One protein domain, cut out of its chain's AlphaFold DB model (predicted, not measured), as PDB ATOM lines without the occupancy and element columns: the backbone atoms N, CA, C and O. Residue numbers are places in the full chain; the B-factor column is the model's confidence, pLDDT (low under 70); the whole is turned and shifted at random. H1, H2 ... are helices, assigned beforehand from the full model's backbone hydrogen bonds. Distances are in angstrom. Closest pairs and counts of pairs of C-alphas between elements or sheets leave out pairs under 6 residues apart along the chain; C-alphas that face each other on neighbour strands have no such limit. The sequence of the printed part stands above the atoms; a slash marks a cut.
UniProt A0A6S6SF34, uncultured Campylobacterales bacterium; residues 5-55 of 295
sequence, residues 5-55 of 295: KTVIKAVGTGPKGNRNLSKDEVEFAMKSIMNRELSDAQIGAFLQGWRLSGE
ATOM      1  N   LYS A   5      35.080 -25.523  20.960       95.81
ATOM      2  CA  LYS A   5      33.730 -26.087  20.765       95.81
ATOM      3  C   LYS A   5      33.570 -26.716  19.380       95.81
ATOM      4  O   LYS A   5      32.905 -27.743  19.257       95.81
ATOM      5  N   THR A   6      34.195 -26.141  18.350       96.00
ATOM      6  CA  THR A   6      34.186 -26.721  16.995       96.00
ATOM      7  C   THR A   6      34.966 -28.034  16.931       96.00
ATOM      8  O   THR A   6      34.510 -28.973  16.281       96.00
ATOM      9  N   VAL A   7      36.057 -28.136  17.695       97.31
ATOM     10  CA  VAL A   7      36.859 -29.359  17.834       97.31
ATOM     11  C   VAL A   7      36.085 -30.454  18.579       97.31
ATOM     12  O   VAL A   7      36.022 -31.582  18.101       97.31
ATOM     13  N   ILE A   8      35.401 -30.131  19.688       97.12
ATOM     14  CA  ILE A   8      34.497 -31.084  20.365       97.12
ATOM     15  C   ILE A   8      33.405 -31.559  19.401       97.12
ATOM     16  O   ILE A   8      33.135 -32.755  19.319       97.12
ATOM     17  N   LYS A   9      32.778 -30.644  18.651       96.62
ATOM     18  CA  LYS A   9      31.713 -30.992  17.703       96.62
ATOM     19  C   LYS A   9      32.207 -31.954  16.618       96.62
ATOM     20  O   LYS A   9      31.462 -32.854  16.242       96.62
ATOM     21  N   ALA A  10      33.446 -31.809  16.151       97.19
ATOM     22  CA  ALA A  10      34.019 -32.687  15.133       97.19
ATOM     23  C   ALA A  10      34.088 -34.161  15.570       97.19
ATOM     24  O   ALA A  10      33.921 -35.037  14.730       97.19
ATOM     25  N   VAL A  11      34.264 -34.436  16.865       96.88
ATOM     26  CA  VAL A  11      34.401 -35.808  17.391       96.88
ATOM     27  C   VAL A  11      33.201 -36.287  18.219       96.88
ATOM     28  O   VAL A  11      33.032 -37.481  18.453       96.88
ATOM     29  N   GLY A  12      32.348 -35.366  18.673       94.75
ATOM     30  CA  GLY A  12      31.247 -35.628  19.604       94.75
ATOM     31  C   GLY A  12      29.840 -35.531  19.008       94.75
ATOM     32  O   GLY A  12      28.875 -35.558  19.765       94.75
ATOM     33  N   THR A  13      29.687 -35.390  17.685       94.00
ATOM     34  CA  THR A  13      28.358 -35.274  17.038       94.00
ATOM     35  C   THR A  13      27.680 -36.638  16.833       94.00
ATOM     36  O   THR A  13      26.456 -36.719  16.751       94.00
ATOM     37  N   GLY A  14      28.458 -37.719  16.771       92.75
ATOM     38  CA  GLY A  14      27.994 -39.089  16.546       92.75
ATOM     39  C   GLY A  14      28.350 -39.618  15.150       92.75
ATOM     40  O   GLY A  14      28.850 -38.869  14.313       92.75
ATOM     41  N   PRO A  15      28.076 -40.902  14.847       90.62
ATOM     42  CA  PRO A  15      28.671 -41.601  13.700       90.62
ATOM     43  C   PRO A  15      28.477 -40.939  12.328       90.62
ATOM     44  O   PRO A  15      29.336 -41.063  11.468       90.62
ATOM     45  N   LYS A  16      27.361 -40.228  12.113       91.62
ATOM     46  CA  LYS A  16      27.073 -39.538  10.839       91.62
ATOM     47  C   LYS A  16      27.691 -38.140  10.727       91.62
ATOM     48  O   LYS A  16      27.752 -37.606   9.627       91.62
ATOM     49  N   GLY A  17      28.053 -37.524  11.851       93.06
ATOM     50  CA  GLY A  17      28.553 -36.146  11.903       93.06
ATOM     51  C   GLY A  17      29.999 -36.026  12.372       93.06
ATOM     52  O   GLY A  17      30.574 -34.945  12.267       93.06
ATOM     53  N   ASN A  18      30.575 -37.110  12.892       96.25
ATOM     54  CA  ASN A  18      31.974 -37.153  13.268       96.25
ATOM     55  C   ASN A  18      32.870 -37.055  12.030       96.25
ATOM     56  O   ASN A  18      32.551 -37.594  10.970       96.25
ATOM     57  N   ARG A  19      34.006 -36.384  12.186       96.50
ATOM     58  CA  ARG A  19      35.067 -36.301  11.183       96.50
ATOM     59  C   ARG A  19      36.430 -36.335  11.859       96.50
ATOM     60  O   ARG A  19      36.549 -35.946  13.019       96.50
ATOM     61  N   ASN A  20      37.450 -36.693  11.089       97.06
ATOM     62  CA  ASN A  20      38.828 -36.574  11.542       97.06
ATOM     63  C   ASN A  20      39.203 -35.094  11.718       97.06
ATOM     64  O   ASN A  20      38.733 -34.200  10.998       97.06
ATOM     65  N   LEU A  21      40.059 -34.854  12.698       98.06
ATOM     66  CA  LEU A  21      40.691 -33.581  12.983       98.06
ATOM     67  C   LEU A  21      41.899 -33.382  12.065       98.06
ATOM     68  O   LEU A  21      42.656 -34.307  11.774       98.06
ATOM     69  N   SER A  22      42.099 -32.144  11.630       97.88
ATOM     70  CA  SER A  22      43.351 -31.728  10.994       97.88
ATOM     71  C   SER A  22      44.498 -31.670  12.011       97.88
ATOM     72  O   SER A  22      44.268 -31.596  13.221       97.88
ATOM     73  N   LYS A  23      45.747 -31.633  11.529       97.69
ATOM     74  CA  LYS A  23      46.931 -31.457  12.385       97.69
ATOM     75  C   LYS A  23      46.797 -30.244  13.314       97.69
ATOM     76  O   LYS A  23      46.965 -30.393  14.520       97.69
ATOM     77  N   ASP A  24      46.414 -29.087  12.776       98.25
ATOM     78  CA  ASP A  24      46.262 -27.852  13.556       98.25
ATOM     79  C   ASP A  24      45.188 -27.977  14.647       98.25
ATOM     80  O   ASP A  24      45.357 -27.455  15.749       98.25
ATOM     81  N   GLU A  25      44.092 -28.694  14.377       98.44
ATOM     82  CA  GLU A  25      43.041 -28.952  15.369       98.44
ATOM     83  C   GLU A  25      43.514 -29.892  16.480       98.44
ATOM     84  O   GLU A  25      43.213 -29.645  17.648       98.44
ATOM     85  N   VAL A  26      44.276 -30.938  16.143       98.38
ATOM     86  CA  VAL A  26      44.863 -31.854  17.131       98.38
ATOM     87  C   VAL A  26      45.883 -31.126  18.005       98.38
ATOM     88  O   VAL A  26      45.822 -31.227  19.232       98.38
ATOM     89  N   GLU A  27      46.796 -30.359  17.407       98.12
ATOM     90  CA  GLU A  27      47.801 -29.590  18.146       98.12
ATOM     91  C   GLU A  27      47.153 -28.531  19.044       98.12
ATOM     92  O   GLU A  27      47.530 -28.392  20.213       98.12
ATOM     93  N   PHE A  28      46.135 -27.828  18.537       98.31
ATOM     94  CA  PHE A  28      45.332 -26.902  19.330       98.31
ATOM     95  C   PHE A  28      44.655 -27.617  20.503       98.31
ATOM     96  O   PHE A  28      44.734 -27.144  21.640       98.31
ATOM     97  N   ALA A  29      44.058 -28.790  20.266       98.19
ATOM     98  CA  ALA A  29      43.398 -29.544  21.318       98.19
ATOM     99  C   ALA A  29      44.377 -29.998  22.406       98.19
ATOM    100  O   ALA A  29      44.137 -29.772  23.594       98.19
ATOM    101  N   MET A  30      45.509 -30.587  22.010       98.19
ATOM    102  CA  MET A  30      46.548 -31.022  22.943       98.19
ATOM    103  C   MET A  30      47.110 -29.844  23.734       98.19
ATOM    104  O   MET A  30      47.265 -29.953  24.951       98.19
ATOM    105  N   LYS A  31      47.355 -28.697  23.086       97.81
ATOM    106  CA  LYS A  31      47.791 -27.468  23.756       97.81
ATOM    107  C   LYS A  31      46.826 -27.053  24.858       97.81
ATOM    108  O   LYS A  31      47.256 -26.928  26.006       97.81
ATOM    109  N   SER A  32      45.554 -26.858  24.523       97.94
ATOM    110  CA  SER A  32      44.571 -26.323  25.463       97.94
ATOM    111  C   SER A  32      44.257 -27.294  26.600       97.94
ATOM    112  O   SER A  32      44.100 -26.865  27.744       97.94
ATOM    113  N   ILE A  33      44.264 -28.605  26.331       97.75
ATOM    114  CA  ILE A  33      44.116 -29.639  27.364       97.75
ATOM    115  C   ILE A  33      45.332 -29.649  28.301       97.75
ATOM    116  O   ILE A  33      45.171 -29.526  29.514       97.75
ATOM    117  N   MET A  34      46.553 -29.752  27.761       97.00
ATOM    118  CA  MET A  34      47.792 -29.815  28.553       97.00
ATOM    119  C   MET A  34      48.048 -28.542  29.369       97.00
ATOM    120  O   MET A  34      48.675 -28.601  30.423       97.00
ATOM    121  N   ASN A  35      47.594 -27.385  28.887       96.12
ATOM    122  CA  ASN A  35      47.709 -26.114  29.599       96.12
ATOM    123  C   ASN A  35      46.560 -25.858  30.589       96.12
ATOM    124  O   ASN A  35      46.592 -24.833  31.263       96.12
ATOM    125  N   ARG A  36      45.567 -26.757  30.685       94.44
ATOM    126  CA  ARG A  36      44.363 -26.586  31.523       94.44
ATOM    127  C   ARG A  36      43.601 -25.287  31.217       94.44
ATOM    128  O   ARG A  36      43.069 -24.642  32.112       94.44
ATOM    129  N   GLU A  37      43.515 -24.925  29.938       96.06
ATOM    130  CA  GLU A  37      42.807 -23.724  29.453       96.06
ATOM    131  C   GLU A  37      41.280 -23.928  29.346       96.06
ATOM    132  O   GLU A  37      40.547 -23.022  28.958       96.06
ATOM    133  N   LEU A  38      40.797 -25.135  29.648       96.75
ATOM    134  CA  LEU A  38      39.433 -25.601  29.398       96.75
ATOM    135  C   LEU A  38      38.806 -26.121  30.689       96.75
ATOM    136  O   LEU A  38      39.517 -26.564  31.591       96.75
ATOM    137  N   SER A  39      37.473 -26.143  30.748       96.62
ATOM    138  CA  SER A  39      36.787 -26.807  31.855       96.62
ATOM    139  C   SER A  39      36.947 -28.326  31.782       96.62
ATOM    140  O   SER A  39      37.048 -28.911  30.699       96.62
ATOM    141  N   ASP A  40      36.888 -28.987  32.935       96.69
ATOM    142  CA  ASP A  40      36.989 -30.448  33.026       96.69
ATOM    143  C   ASP A  40      35.883 -31.142  32.213       96.69
ATOM    144  O   ASP A  40      36.132 -32.155  31.560       96.69
ATOM    145  N   ALA A  41      34.695 -30.527  32.129       96.62
ATOM    146  CA  ALA A  41      33.604 -30.982  31.269       96.62
ATOM    147  C   ALA A  41      33.971 -30.947  29.773       96.62
ATOM    148  O   ALA A  41      33.659 -31.885  29.041       96.62
ATOM    149  N   GLN A  42      34.655 -29.898  29.301       97.62
ATOM    150  CA  GLN A  42      35.102 -29.804  27.907       97.62
ATOM    151  C   GLN A  42      36.218 -30.803  27.596       97.62
ATOM    152  O   GLN A  42      36.189 -31.434  26.540       97.62
ATOM    153  N   ILE A  43      37.174 -30.969  28.514       97.81
ATOM    154  CA  ILE A  43      38.261 -31.947  28.377       97.81
ATOM    155  C   ILE A  43      37.674 -33.360  28.322       97.81
ATOM    156  O   ILE A  43      37.982 -34.117  27.403       97.81
ATOM    157  N   GLY A  44      36.787 -33.701  29.260       96.19
ATOM    158  CA  GLY A  44      36.108 -34.993  29.292       96.19
ATOM    159  C   GLY A  44      35.288 -35.258  28.028       96.19
ATOM    160  O   GLY A  44      35.432 -36.321  27.423       96.19
ATOM    161  N   ALA A  45      34.498 -34.275  27.579       97.00
ATOM    162  CA  ALA A  45      33.703 -34.378  26.357       97.00
ATOM    163  C   ALA A  45      34.572 -34.616  25.115       97.00
ATOM    164  O   ALA A  45      34.254 -35.484  24.305       97.00
ATOM    165  N   PHE A  46      35.687 -33.889  24.978       98.06
ATOM    166  CA  PHE A  46      36.614 -34.091  23.867       98.06
ATOM    167  C   PHE A  46      37.264 -35.475  23.912       98.06
ATOM    168  O   PHE A  46      37.220 -36.198  22.922       98.06
ATOM    169  N   LEU A  47      37.840 -35.869  25.053       96.69
ATOM    170  CA  LEU A  47      38.568 -37.135  25.170       96.69
ATOM    171  C   LEU A  47      37.669 -38.350  24.910       96.69
ATOM    172  O   LEU A  47      38.106 -39.301  24.265       96.69
ATOM    173  N   GLN A  48      36.421 -38.314  25.387       95.38
ATOM    174  CA  GLN A  48      35.452 -39.379  25.128       95.38
ATOM    175  C   GLN A  48      34.895 -39.326  23.708       95.38
ATOM    176  O   GLN A  48      34.815 -40.364  23.057       95.38
ATOM    177  N   GLY A  49      34.557 -38.137  23.203       96.31
ATOM    178  CA  GLY A  49      34.100 -37.965  21.826       96.31
ATOM    179  C   GLY A  49      35.134 -38.486  20.831       96.31
ATOM    180  O   GLY A  49      34.816 -39.333  20.003       96.31
ATOM    181  N   TRP A  50      36.394 -38.075  20.983       96.75
ATOM    182  CA  TRP A  50      37.493 -38.512  20.124       96.75
ATOM    183  C   TRP A  50      37.688 -40.027  20.183       96.75
ATOM    184  O   TRP A  50      37.695 -40.691  19.144       96.75
ATOM    185  N   ARG A  51      37.679 -40.607  21.388       93.69
ATOM    186  CA  ARG A  51      37.772 -42.058  21.569       93.69
ATOM    187  C   ARG A  51      36.651 -42.835  20.880       93.69
ATOM    188  O   ARG A  51      36.907 -43.853  20.242       93.69
ATOM    189  N   LEU A  52      35.410 -42.379  21.034       93.62
ATOM    190  CA  LEU A  52      34.231 -43.031  20.463       93.62
ATOM    191  C   LEU A  52      34.100 -42.792  18.958       93.62
ATOM    192  O   LEU A  52      33.523 -43.625  18.262       93.62
ATOM    193  N   SER A  53      34.642 -41.683  18.450       93.81
ATOM    194  CA  SER A  53      34.718 -41.410  17.014       93.81
ATOM    195  C   SER A  53      35.652 -42.369  16.275       93.81
ATOM    196  O   SER A  53      35.426 -42.633  15.098       93.81
ATOM    197  N   GLY A  54      36.627 -42.945  16.989       91.50
ATOM    198  CA  GLY A  54      37.673 -43.793  16.435       91.50
ATOM    199  C   GLY A  54      38.844 -42.947  15.957       91.50
ATOM    200  O   GLY A  54      38.861 -42.513  14.810       91.50
ATOM    201  N   GLU A  55      39.819 -42.723  16.840       92.31
ATOM    202  CA  GLU A  55      40.998 -41.920  16.514       92.31
ATOM    203  C   GLU A  55      41.757 -42.527  15.320       92.31
ATOM    204  O   GLU A  55      42.106 -43.712  15.328       92.31
TER     205      GLU A  55
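Overview. This is residues 5 to 55 of the 295 residues of a protein of uncultured Campylobacterales bacterium (UniProt A0A6S6SF34). Three helices make a small triangle: the short H1 packs on the longest helix, H3, and H2 stands off from both, nearing H1 with its first turn and H3 with its last. Look for the link of residues 13 to 22, which loops out through Lys 16 and folds back to H2. The printed part has 51 residues with three named helices, in the order H1, H2, H3, and no named strand; the class is all helix. It is compact, with a radius of gyration of the C-alphas of 10.1 A, and spans 31 by 22 by 16 A.

Arrangement. Begin with H3, residues 40 to 53. H1, residues 5 to 12, touches it, and the closest C-alphas, those of Gly 12 and Gly 49, are 4.3 A apart. The two run the same way at a steep tilt of 40 degrees. H2, residues 23 to 34, is close to H3 but not clearly touching, with the C-alphas of Ile 33 and Ile 43 the closest at 6.4 A. These two run opposite ways at a steep tilt of 39 degrees. H2 is also close to H1 but not clearly touching: the closest C-alphas, Val 7 and Glu 25, are 6.7 A apart. Their lines are about perpendicular, at 79 degrees. In H2 and H3 every O i to N i+4 pair is within hydrogen-bond range; in H1, 3 of 4 are.

Along the chain. Find C-alpha 40 at (36.989, -30.448, 33.026); from there H3 runs 19.5 A to C-alpha 53 at (34.718, -41.410, 17.014). H2 runs 16.3 A from Lys 23 to Met 34. H1 begins at C-alpha 5, at (33.730, -26.087, 20.765), and runs 9.9 A to Gly 12.

Size, cuts and confidence. The two C-alphas farthest apart, those of Lys 16 and Asn 35, are 31.0 A apart. The link from H2 to H3 is tight and the one from H1 to H2 is short. The printed part has no cut. Its mean pLDDT is 96.2, and no printed residue is under 70.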